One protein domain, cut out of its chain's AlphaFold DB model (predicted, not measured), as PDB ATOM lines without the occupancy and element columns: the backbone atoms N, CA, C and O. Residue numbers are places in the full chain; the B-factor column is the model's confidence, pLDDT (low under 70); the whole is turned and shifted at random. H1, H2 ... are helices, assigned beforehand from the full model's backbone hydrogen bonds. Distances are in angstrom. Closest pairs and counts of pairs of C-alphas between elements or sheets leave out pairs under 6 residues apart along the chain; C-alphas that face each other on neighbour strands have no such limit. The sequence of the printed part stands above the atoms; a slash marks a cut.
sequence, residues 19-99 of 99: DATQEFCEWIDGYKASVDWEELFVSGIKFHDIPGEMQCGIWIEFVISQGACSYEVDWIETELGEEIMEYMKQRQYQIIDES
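Overview. This is residues 19 to 99 of the 99 residues of an uncharacterized protein of Chitinophaga sp. YR573 (UniProt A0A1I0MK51). The longest helix, H4, and the shorter H3 form a helical hairpin that closes at the first residues of H3 and opens toward the long loop, residues 66 to 78, joining them. On the side of H3 away from H4, H1 runs nearly at right angles to H3, and the one-turn H2 follows it; residues 41 to 51 lead from H2 back to H3. The printed part has 81 residues with four named helices, in the order H1, H2, H3, H4, and no named strand; the class is all helix. It is only just compact, close to loose, with a radius of gyration of the C-alphas of 13.9 A, and spans 36 by 30 by 23 A.

Arrangement. H4, residues 79 to 97, touches H3, residues 52 to 65, at a shallow tilt of 22 degrees, opposite ways. H4 touches H3 with residues 84 to 92 alone, and H3 touches H4 with residues 52 to 56 alone; their closest C-alphas, those of Met 88 and Gly 52, are 5.8 A apart. H3 and H1, residues 19 to 34, only just touch, with 3 pairs of C-alphas within 8 A, through Phe 62 of H3 and residues 24 to 28 of H1. Their closest C-alphas, those of Phe 24 and Phe 62, are 7.0 A apart, and their lines are about perpendicular at 79 degrees. H2, residues 37 to 40, and H1 meet only through their link. H2 is apart from H3 and H4, and H1 is apart from H4. Every O i to N i+4 pair is within hydrogen-bond range in H3, with 10 of 12 in H1 and 14 of 15 in H4; H2 is too short for such a pair.

Along the chain. H4 measures 28.2 A from C-alpha 79 at (-73.640, 43.714, 56.301) to C-alpha 97 at (-81.131, 49.103, 29.684). H3 measures 20.0 A, H1 22.9 A from C-alpha 19 at (-63.747, 30.204, 54.317), and H2 5.0 A.

Size, cuts and confidence. The C-alphas farthest apart, those of Gly 67 and Ser 99, lie 39.2 A apart. The printed part has no cut; the links H2 to H3 and H3 to H4 are long. The mean pLDDT of the printed part is 76.0, with residues 68 to 81, 83 to 84 and 87 to 99 under 70.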
ATOM      1  N   ASP A  19     -63.207  31.459  53.778       83.81
ATOM      2  CA  ASP A  19     -63.747  30.204  54.317       83.81
ATOM      3  C   ASP A  19     -65.234  30.043  53.966       83.81
ATOM      4  O   ASP A  19     -65.625  29.055  53.352       83.81
ATOM      5  N   ALA A  20     -66.054  31.064  54.246       80.62
ATOM      6  CA  ALA A  20     -67.483  31.044  53.928       80.62
ATOM      7  C   ALA A  20     -67.754  30.970  52.413       80.62
ATOM      8  O   ALA A  20     -68.701  30.320  51.970       80.62
ATOM      9  N   THR A  21     -66.915  31.618  51.596       84.00
ATOM     10  CA  THR A  21     -67.035  31.547  50.131       84.00
ATOM     11  C   THR A  21     -66.670  30.153  49.622       84.00
ATOM     12  O   THR A  21     -67.349  29.635  48.734       84.00
ATOM     13  N   GLN A  22     -65.643  29.516  50.193       86.88
ATOM     14  CA  GLN A  22     -65.293  28.134  49.873       86.88
ATOM     15  C   GLN A  22     -66.411  27.162  50.275       86.88
ATOM     16  O   GLN A  22     -66.804  26.334  49.455       86.88
ATOM     17  N   GLU A  23     -66.965  27.295  51.482       88.38
ATOM     18  CA  GLU A  23     -68.103  26.488  51.945       88.38
ATOM     19  C   GLU A  23     -69.301  26.604  50.997       88.38
ATOM     20  O   GLU A  23     -69.901  25.595  50.625       88.38
ATOM     21  N   PHE A  24     -69.616  27.819  50.535       90.25
ATOM     22  CA  PHE A  24     -70.662  28.019  49.537       90.25
ATOM     23  C   PHE A  24     -70.344  27.327  48.205       90.25
ATOM     24  O   PHE A  24     -71.225  26.705  47.612       90.25
ATOM     25  N   CYS A  25     -69.100  27.413  47.720       89.88
ATOM     26  CA  CYS A  25     -68.686  26.745  46.485       89.88
ATOM     27  C   CYS A  25     -68.798  25.216  46.574       89.88
ATOM     28  O   CYS A  25     -69.222  24.581  45.611       89.88
ATOM     29  N   GLU A  26     -68.456  24.623  47.713       91.31
ATOM     30  CA  GLU A  26     -68.613  23.182  47.934       91.31
ATOM     31  C   GLU A  26     -70.097  22.798  48.041       91.31
ATOM     32  O   GLU A  26     -70.548  21.828  47.425       91.31
ATOM     33  N   TRP A  27     -70.881  23.599  48.766       94.31
ATOM     34  CA  TRP A  27     -72.313  23.380  48.931       94.31
ATOM     35  C   TRP A  27     -73.078  23.479  47.608       94.31
ATOM     36  O   TRP A  27     -73.920  22.626  47.319       94.31
ATOM     37  N   ILE A  28     -72.781  24.483  46.775       94.06
ATOM     38  CA  ILE A  28     -73.547  24.728  45.551       94.06
ATOM     39  C   ILE A  28     -73.375  23.604  44.528       94.06
ATOM     40  O   ILE A  28     -74.297  23.328  43.764       94.06
ATOM     41  N   ASP A  29     -72.232  22.921  44.509       92.62
ATOM     42  CA  ASP A  29     -72.043  21.764  43.634       92.62
ATOM     43  C   ASP A  29     -72.906  20.573  44.077       92.62
ATOM     44  O   ASP A  29     -73.524  19.916  43.236       92.62
ATOM     45  N   GLY A  30     -73.050  20.361  45.390       93.44
ATOM     46  CA  GLY A  30     -74.008  19.401  45.943       93.44
ATOM     47  C   GLY A  30     -75.462  19.786  45.650       93.44
ATOM     48  O   GLY A  30     -76.251  18.948  45.212       93.44
ATOM     49  N   TYR A  31     -75.803  21.067  45.816       94.31
ATOM     50  CA  TYR A  31     -77.131  21.592  45.501       94.31
ATOM     51  C   TYR A  31     -77.498  21.361  44.028       94.31
ATOM     52  O   TYR A  31     -78.552  20.790  43.753       94.31
ATOM     53  N   LYS A  32     -76.615  21.713  43.080       94.31
ATOM     54  CA  LYS A  32     -76.831  21.499  41.635       94.31
ATOM     55  C   LYS A  32     -77.140  20.040  41.299       94.31
ATOM     56  O   LYS A  32     -78.018  19.781  40.482       94.31
ATOM     57  N   ALA A  33     -76.428  19.105  41.927       92.12
ATOM     58  CA  ALA A  33     -76.667  17.678  41.743       92.12
ATOM     59  C   ALA A  33     -78.019  17.232  42.324       92.12
ATOM     60  O   ALA A  33     -78.640  16.325  41.787       92.12
ATOM     61  N   SER A  34     -78.485  17.864  43.406       93.69
ATOM     62  CA  SER A  34     -79.746  17.506  44.069       93.69
ATOM     63  C   SER A  34     -81.011  17.985  43.350       93.69
ATOM     64  O   SER A  34     -82.080  17.425  43.577       93.69
ATOM     65  N   VAL A  35     -80.896  19.016  42.507       92.81
ATOM     66  CA  VAL A  35     -82.028  19.638  41.798       92.81
ATOM     67  C   VAL A  35     -82.020  19.366  40.295       92.81
ATOM     68  O   VAL A  35     -82.726  20.048  39.561       92.81
ATOM     69  N   ASP A  36     -81.187  18.430  39.832       92.06
ATOM     70  CA  ASP A  36     -80.992  18.138  38.408       92.06
ATOM     71  C   ASP A  36     -80.731  19.422  37.597       92.06
ATOM     72  O   ASP A  36     -81.439  19.762  36.651       92.06
ATOM     73  N   TRP A  37     -79.704  20.185  37.995       93.62
ATOM     74  CA  TRP A  37     -79.409  21.514  37.440       93.62
ATOM     75  C   TRP A  37     -79.370  21.566  35.907       93.62
ATOM     76  O   TRP A  37     -79.810  22.550  35.321       93.62
ATOM     77  N   GLU A  38     -78.854  20.523  35.253       91.12
ATOM     78  CA  GLU A  38     -78.785  20.436  33.786       91.12
ATOM     79  C   GLU A  38     -80.139  20.165  33.109       91.12
ATOM     80  O   GLU A  38     -80.263  20.334  31.896       91.12
ATOM     81  N   GLU A  39     -81.151  19.736  33.862       89.75
ATOM     82  CA  GLU A  39     -82.533  19.652  33.384       89.75
ATOM     83  C   GLU A  39     -83.269  20.980  33.591       89.75
ATOM     84  O   GLU A  39     -84.042  21.405  32.730       89.75
ATOM     85  N   LEU A  40     -83.005  21.661  34.714       89.06
ATOM     86  CA  LEU A  40     -83.577  22.978  35.014       89.06
ATOM     87  C   LEU A  40     -83.005  24.087  34.124       89.06
ATOM     88  O   LEU A  40     -83.715  25.027  33.761       89.06
ATOM     89  N   PHE A  41     -81.727  23.982  33.770       89.19
ATOM     90  CA  PHE A  41     -81.003  24.947  32.954       89.19
ATOM     91  C   PHE A  41     -80.292  24.245  31.806       89.19
ATOM     92  O   PHE A  41     -79.862  23.107  31.929       89.19
ATOM     93  N   VAL A  42     -80.094  24.947  30.689       85.50
ATOM     94  CA  VAL A  42     -79.300  24.418  29.571       85.50
ATOM     95  C   VAL A  42     -77.912  23.994  30.075       85.50
ATOM     96  O   VAL A  42     -77.266  24.733  30.819       85.50
ATOM     97  N   SER A  43     -77.448  22.810  29.664       86.88
ATOM     98  CA  SER A  43     -76.134  22.286  30.058       86.88
ATOM     99  C   SER A  43     -75.020  23.321  29.839       86.88
ATOM    100  O   SER A  43     -74.960  23.996  28.808       86.88
ATOM    101  N   GLY A  44     -74.143  23.458  30.837       87.00
ATOM    102  CA  GLY A  44     -73.046  24.429  30.848       87.00
ATOM    103  C   GLY A  44     -73.366  25.780  31.499       87.00
ATOM    104  O   GLY A  44     -72.440  26.564  31.706       87.00
ATOM    105  N   ILE A  45     -74.623  26.049  31.873       91.50
ATOM    106  CA  ILE A  45     -74.992  27.248  32.641       91.50
ATOM    107  C   ILE A  45     -74.418  27.172  34.058       91.50
ATOM    108  O   ILE A  45     -74.691  26.229  34.806       91.50
ATOM    109  N   LYS A  46     -73.634  28.183  34.452       89.00
ATOM    110  CA  LYS A  46     -73.075  28.293  35.805       89.00
ATOM    111  C   LYS A  46     -73.984  29.126  36.700       89.00
ATOM    112  O   LYS A  46     -74.795  29.921  36.239       89.00
ATOM    113  N   PHE A  47     -73.774  29.012  38.009       88.31
ATOM    114  CA  PHE A  47     -74.503  29.794  39.008       88.31
ATOM    115  C   PHE A  47     -74.529  31.300  38.713       88.31
ATOM    116  O   PHE A  47     -75.570  31.929  38.789       88.31
ATOM    117  N   HIS A  48     -73.399  31.887  38.326       83.50
ATOM    118  CA  HIS A  48     -73.304  33.326  38.074       83.50
ATOM    119  C   HIS A  48     -73.888  33.773  36.716       83.50
ATOM    120  O   HIS A  48     -73.852  34.970  36.399       83.50
ATOM    121  N   ASP A  49     -74.380  32.829  35.909       85.00
ATOM    122  CA  ASP A  49     -75.009  33.077  34.607       85.00
ATOM    123  C   ASP A  49     -76.540  33.170  34.688       85.00
ATOM    124  O   ASP A  49     -77.153  33.715  33.775       85.00
ATOM    125  N   ILE A  50     -77.163  32.684  35.768       86.19
ATOM    126  CA  ILE A  50     -78.622  32.759  35.958       86.19
ATOM    127  C   ILE A  50     -79.055  34.167  36.427       86.19
ATOM    128  O   ILE A  50     -78.208  34.939  36.893       86.19
ATOM    129  N   PRO A  51     -80.355  34.521  36.365       85.62
ATOM    130  CA  PRO A  51     -80.867  35.791  36.888       85.62
ATOM    131  C   PRO A  51     -80.490  36.050  38.353       85.62
ATOM    132  O   PRO A  51     -80.376  35.118  39.154       85.62
ATOM    133  N   GLY A  52     -80.306  37.323  38.716       77.12
ATOM    134  CA  GLY A  52     -79.863  37.719  40.057       77.12
ATOM    135  C   GLY A  52     -80.798  37.228  41.162       77.12
ATOM    136  O   GLY A  52     -80.327  36.747  42.185       77.12
ATOM    137  N   GLU A  53     -82.103  37.245  40.905       78.62
ATOM    138  CA  GLU A  53     -83.171  36.784  41.798       78.62
ATOM    139  C   GLU A  53     -83.033  35.295  42.142       78.62
ATOM    140  O   GLU A  53     -83.227  34.881  43.285       78.62
ATOM    141  N   MET A  54     -82.648  34.480  41.156       87.06
ATOM    142  CA  MET A  54     -82.379  33.060  41.380       87.06
ATOM    143  C   MET A  54     -81.077  32.871  42.163       87.06
ATOM    144  O   MET A  54     -81.003  31.989  43.017       87.06
ATOM    145  N   GLN A  55     -80.070  33.722  41.923       85.69
ATOM    146  CA  GLN A  55     -78.839  33.706  42.711       85.69
ATOM    147  C   GLN A  55     -79.107  34.013  44.193       85.69
ATOM    148  O   GLN A  55     -78.550  33.312  45.037       85.69
ATOM    149  N   CYS A  56     -79.974  34.981  44.538       79.62
ATOM    150  CA  CYS A  56     -80.336  35.208  45.949       79.62
ATOM    151  C   CYS A  56     -81.102  34.036  46.535       79.62
ATOM    152  O   CYS A  56     -80.791  33.641  47.651       79.62
ATOM    153  N   GLY A  57     -82.077  33.475  45.816       85.44
ATOM    154  CA  GLY A  57     -82.841  32.332  46.320       85.44
ATOM    155  C   GLY A  57     -81.937  31.168  46.733       85.44
ATOM    156  O   GLY A  57     -82.073  30.630  47.826       85.44
ATOM    157  N   ILE A  58     -80.947  30.847  45.899       90.69
ATOM    158  CA  ILE A  58     -79.957  29.797  46.182       90.69
ATOM    159  C   ILE A  58     -79.043  30.185  47.354       90.69
ATOM    160  O   ILE A  58     -78.723  29.342  48.188       90.69
ATOM    161  N   TRP A  59     -78.636  31.453  47.455       84.38
ATOM    162  CA  TRP A  59     -77.862  31.942  48.601       84.38
ATOM    163  C   TRP A  59     -78.633  31.854  49.921       84.38
ATOM    164  O   TRP A  59     -78.072  31.442  50.931       84.38
ATOM    165  N   ILE A  60     -79.915  32.214  49.921       82.62
ATOM    166  CA  ILE A  60     -80.793  32.100  51.090       82.62
ATOM    167  C   ILE A  60     -80.888  30.638  51.524       82.62
ATOM    168  O   ILE A  60     -80.736  30.339  52.706       82.62
ATOM    169  N   GLU A  61     -81.070  29.729  50.566       88.62
ATOM    170  CA  GLU A  61     -81.110  28.291  50.834       88.62
ATOM    171  C   GLU A  61     -79.802  27.795  51.472       88.62
ATOM    172  O   GLU A  61     -79.839  27.057  52.457       88.62
ATOM    173  N   PHE A  62     -78.641  28.262  50.992       89.06
ATOM    174  CA  PHE A  62     -77.355  27.975  51.631       89.06
ATOM    175  C   PHE A  62     -77.342  28.426  53.094       89.06
ATOM    176  O   PHE A  62     -77.065  27.616  53.977       89.06
ATOM    177  N   VAL A  63     -77.690  29.686  53.371       81.25
ATOM    178  CA  VAL A  63     -77.680  30.246  54.734       81.25
ATOM    179  C   VAL A  63     -78.621  29.471  55.666       81.25
ATOM    180  O   VAL A  63     -78.250  29.155  56.799       81.25
ATOM    181  N   ILE A  64     -79.816  29.108  55.189       81.88
ATOM    182  CA  ILE A  64     -80.769  28.274  55.937       81.88
ATOM    183  C   ILE A  64     -80.169  26.889  56.213       81.88
ATOM    184  O   ILE A  64     -80.239  26.404  57.344       81.88
ATOM    185  N   SER A  65     -79.528  26.268  55.218       83.25
ATOM    186  CA  SER A  65     -78.942  24.928  55.351       83.25
ATOM    187  C   SER A  65     -77.800  24.847  56.373       83.25
ATOM    188  O   SER A  65     -77.605  23.797  56.983       83.25
ATOM    189  N   GLN A  66     -77.098  25.959  56.623       78.81
ATOM    190  CA  GLN A  66     -76.071  26.060  57.668       78.81
ATOM    191  C   GLN A  66     -76.660  26.218  59.082       78.81
ATOM    192  O   GLN A  66     -75.924  26.333  60.060       78.81
ATOM    193  N   GLY A  67     -77.989  26.265  59.220       71.38
ATOM    194  CA  GLY A  67     -78.657  26.538  60.493       71.38
ATOM    195  C   GLY A  67     -78.469  27.978  60.983       71.38
ATOM    196  O   GLY A  67     -78.803  28.279  62.127       71.38
ATOM    197  N   ALA A  68     -77.946  28.866  60.128       58.47
ATOM    198  CA  ALA A  68     -77.700  30.272  60.439       58.47
ATOM    199  C   ALA A  68     -78.977  31.130  60.372       58.47
ATOM    200  O   ALA A  68     -78.986  32.266  60.841       58.47
ATOM    201  N   CYS A  69     -80.062  30.590  59.814       49.69
ATOM    202  CA  CYS A  69     -81.332  31.283  59.669       49.69
ATOM    203  C   CYS A  69     -82.480  30.327  60.023       49.69
ATOM    204  O   CYS A  69     -82.716  29.333  59.337       49.69
ATOM    205  N   SER A  70     -83.201  30.612  61.109       49.88
ATOM    206  CA  SER A  70     -84.623  30.267  61.156       49.88
ATOM    207  C   SER A  70     -85.357  31.304  60.304       49.88
ATOM    208  O   SER A  70     -84.879  32.430  60.186       49.88
ATOM    209  N   TYR A  71     -86.536  30.988  59.760       49.97
ATOM    210  CA  TYR A  71     -87.398  31.959  59.054       49.97
ATOM    211  C   TYR A  71     -87.736  33.238  59.869       49.97
ATOM    212  O   TYR A  71     -88.458  34.101  59.381       49.97
ATOM    213  N   GLU A  72     -87.242  33.357  61.106       48.69
ATOM    214  CA  GLU A  72     -87.406  34.486  62.020       48.69
ATOM    215  C   GLU A  72     -86.176  35.417  62.107       48.69
ATOM    216  O   GLU A  72     -86.276  36.458  62.752       48.69
ATOM    217  N   VAL A  73     -85.026  35.084  61.494       47.03
ATOM    218  CA  VAL A  73     -83.826  35.948  61.502       47.03
ATOM    219  C   VAL A  73     -83.707  36.705  60.183       47.03
ATOM    220  O   VAL A  73     -83.524  36.109  59.121       47.03
ATOM    221  N   ASP A  74     -83.770  38.031  60.276       54.41
ATOM    222  CA  ASP A  74     -83.709  38.956  59.148       54.41
ATOM    223  C   ASP A  74     -82.257  39.084  58.643       54.41
ATOM    224  O   ASP A  74     -81.529  40.021  58.954       54.41
ATOM    225  N   TRP A  75     -81.775  38.080  57.900       57.19
ATOM    226  CA  TRP A  75     -80.412  38.044  57.333       57.19
ATOM    227  C   TRP A  75     -80.114  39.240  56.406       57.19
ATOM    228  O   TRP A  75     -78.946  39.555  56.164       57.19
ATOM    229  N   ILE A  76     -81.161  39.924  55.933       58.91
ATOM    230  CA  ILE A  76     -81.091  41.194  55.201       58.91
ATOM    231  C   ILE A  76     -80.423  42.287  56.049       58.91
ATOM    232  O   ILE A  76     -79.750  43.143  55.486       58.91
ATOM    233  N   GLU A  77     -80.546  42.240  57.379       58.53
ATOM    234  CA  GLU A  77     -79.931  43.211  58.297       58.53
ATOM    235  C   GLU A  77     -78.435  42.944  58.559       58.53
ATOM    236  O   GLU A  77     -77.784  43.683  59.297       58.53
ATOM    237  N   THR A  78     -77.860  41.884  57.976       65.81
ATOM    238  CA  THR A  78     -76.409  41.659  58.032       65.81
ATOM    239  C   THR A  78     -75.691  42.489  56.968       65.81
ATOM    240  O   THR A  78     -76.201  42.662  55.865       65.81
ATOM    241  N   GLU A  79     -74.464  42.941  57.252       69.94
ATOM    242  CA  GLU A  79     -73.640  43.714  56.301       69.94
ATOM    243  C   GLU A  79     -73.459  42.977  54.957       69.94
ATOM    244  O   GLU A  79     -73.547  43.576  53.889       69.94
ATOM    245  N   LEU A  80     -73.294  41.648  54.996       65.81
ATOM    246  CA  LEU A  80     -73.222  40.815  53.793       65.81
ATOM    247  C   LEU A  80     -74.566  40.756  53.045       65.81
ATOM    248  O   LEU A  80     -74.583  40.790  51.816       65.81
ATOM    249  N   GLY A  81     -75.687  40.692  53.771       69.25
ATOM    250  CA  GLY A  81     -77.034  40.749  53.199       69.25
ATOM    251  C   GLY A  81     -77.294  42.065  52.464       69.25
ATOM    252  O   GLY A  81     -77.767  42.050  51.326       69.25
ATOM    253  N   GLU A  82     -76.906  43.195  53.059       73.81
ATOM    254  CA  GLU A  82     -76.991  44.515  52.425       73.81
ATOM    255  C   GLU A  82     -76.112  44.610  51.165       73.81
ATOM    256  O   GLU A  82     -76.591  45.060  50.119       73.81
ATOM    257  N   GLU A  83     -74.858  44.133  51.220       69.75
ATOM    258  CA  GLU A  83     -73.940  44.120  50.066       69.75
ATOM    259  C   GLU A  83     -74.489  43.270  48.901       69.75
ATOM    260  O   GLU A  83     -74.412  43.675  47.735       69.75
ATOM    261  N   ILE A  84     -75.091  42.113  49.202       69.38
ATOM    262  CA  ILE A  84     -75.717  41.223  48.212       69.38
ATOM    263  C   ILE A  84     -76.950  41.887  47.577       69.38
ATOM    264  O   ILE A  84     -77.100  41.871  46.351       69.38
ATOM    265  N   MET A  85     -77.814  42.512  48.381       71.94
ATOM    266  CA  MET A  85     -79.017  43.193  47.887       71.94
ATOM    267  C   MET A  85     -78.683  44.405  47.011       71.94
ATOM    268  O   MET A  85     -79.357  44.649  46.008       71.94
ATOM    269  N   GLU A  86     -77.635  45.155  47.354       76.12
ATOM    270  CA  GLU A  86     -77.157  46.278  46.548       76.12
ATOM    271  C   GLU A  86     -76.599  45.807  45.196       76.12
ATOM    272  O   GLU A  86     -76.963  46.353  44.152       76.12
ATOM    273  N   TYR A  87     -75.802  44.731  45.183       69.19
ATOM    274  CA  TYR A  87     -75.332  44.102  43.942       69.19
ATOM    275  C   TYR A  87     -76.492  43.679  43.026       69.19
ATOM    276  O   TYR A  87     -76.458  43.893  41.810       69.19
ATOM    277  N   MET A  88     -77.546  43.104  43.604       67.88
ATOM    278  CA  MET A  88     -78.712  42.638  42.853       67.88
ATOM    279  C   MET A  88     -79.527  43.786  42.267       67.88
ATOM    280  O   MET A  88     -79.881  43.724  41.089       67.88
ATOM    281  N   LYS A  89     -79.758  44.858  43.036       69.56
ATOM    282  CA  LYS A  89     -80.399  46.077  42.519       69.56
ATOM    283  C   LYS A  89     -79.636  46.617  41.316       69.56
ATOM    284  O   LYS A  89     -80.240  46.886  40.283       69.56
ATOM    285  N   GLN A  90     -78.310  46.709  41.411       69.38
ATOM    286  CA  GLN A  90     -77.470  47.197  40.315       69.38
ATOM    287  C   GLN A  90     -77.554  46.306  39.065       69.38
ATOM    288  O   GLN A  90     -77.630  46.829  37.952       69.38
ATOM    289  N   ARG A  91     -77.622  44.976  39.221       63.88
ATOM    290  CA  ARG A  91     -77.828  44.053  38.090       63.88
ATOM    291  C   ARG A  91     -79.213  44.159  37.456       63.88
ATOM    292  O   ARG A  91     -79.308  44.067  36.236       63.88
ATOM    293  N   GLN A  92     -80.267  44.371  38.242       55.00
ATOM    294  CA  GLN A  92     -81.625  44.519  37.712       55.00
ATOM    295  C   GLN A  92     -81.737  45.734  36.773       55.00
ATOM    296  O   GLN A  92     -82.404  45.654  35.745       55.00
ATOM    297  N   TYR A  93     -81.022  46.829  37.063       52.28
ATOM    298  CA  TYR A  93     -80.972  48.004  36.183       52.28
ATOM    299  C   TYR A  93     -80.213  47.763  34.870       52.28
ATOM    300  O   TYR A  93     -80.592  48.333  33.853       52.28
ATOM    301  N   GLN A  94     -79.196  46.897  34.857       49.12
ATOM    302  CA  GLN A  94     -78.455  46.568  33.630       49.12
ATOM    303  C   GLN A  94     -79.274  45.707  32.656       49.12
ATOM    304  O   GLN A  94     -79.121  45.848  31.451       49.12
ATOM    305  N   ILE A  95     -80.183  44.864  33.158       46.97
ATOM    306  CA  ILE A  95     -81.068  44.042  32.312       46.97
ATOM    307  C   ILE A  95     -82.143  44.901  31.619       46.97
ATOM    308  O   ILE A  95     -82.567  44.564  30.519       46.97
ATOM    309  N   ILE A  96     -82.570  46.008  32.239       45.94
ATOM    310  CA  ILE A  96     -83.607  46.907  31.698       45.94
ATOM    311  C   ILE A  96     -83.050  47.845  30.611       45.94
ATOM    312  O   ILE A  96     -83.788  48.228  29.710       45.94
ATOM    313  N   ASP A  97     -81.767  48.213  30.675       40.25
ATOM    314  CA  ASP A  97     -81.131  49.103  29.684       40.25
ATOM    315  C   ASP A  97     -80.667  48.352  28.412       40.25
ATOM    316  O   ASP A  97     -80.381  48.968  27.386       40.25
ATOM    317  N   GLU A  98     -80.611  47.015  28.458       44.75
ATOM    318  CA  GLU A  98     -80.253  46.144  27.324       44.75
ATOM    319  C   GLU A  98     -81.476  45.522  26.602       44.75
ATOM    320  O   GLU A  98     -81.297  44.757  25.648       44.75
ATOM    321  N   SER A  99     -82.708  45.850  27.023       44.28
ATOM    322  CA  SER A  99     -83.986  45.343  26.477       44.28
ATOM    323  C   SER A  99     -84.814  46.410  25.766       44.28
ATOM    324  O   SER A  99     -85.345  46.117  24.670       44.28
TER     325      SER A  99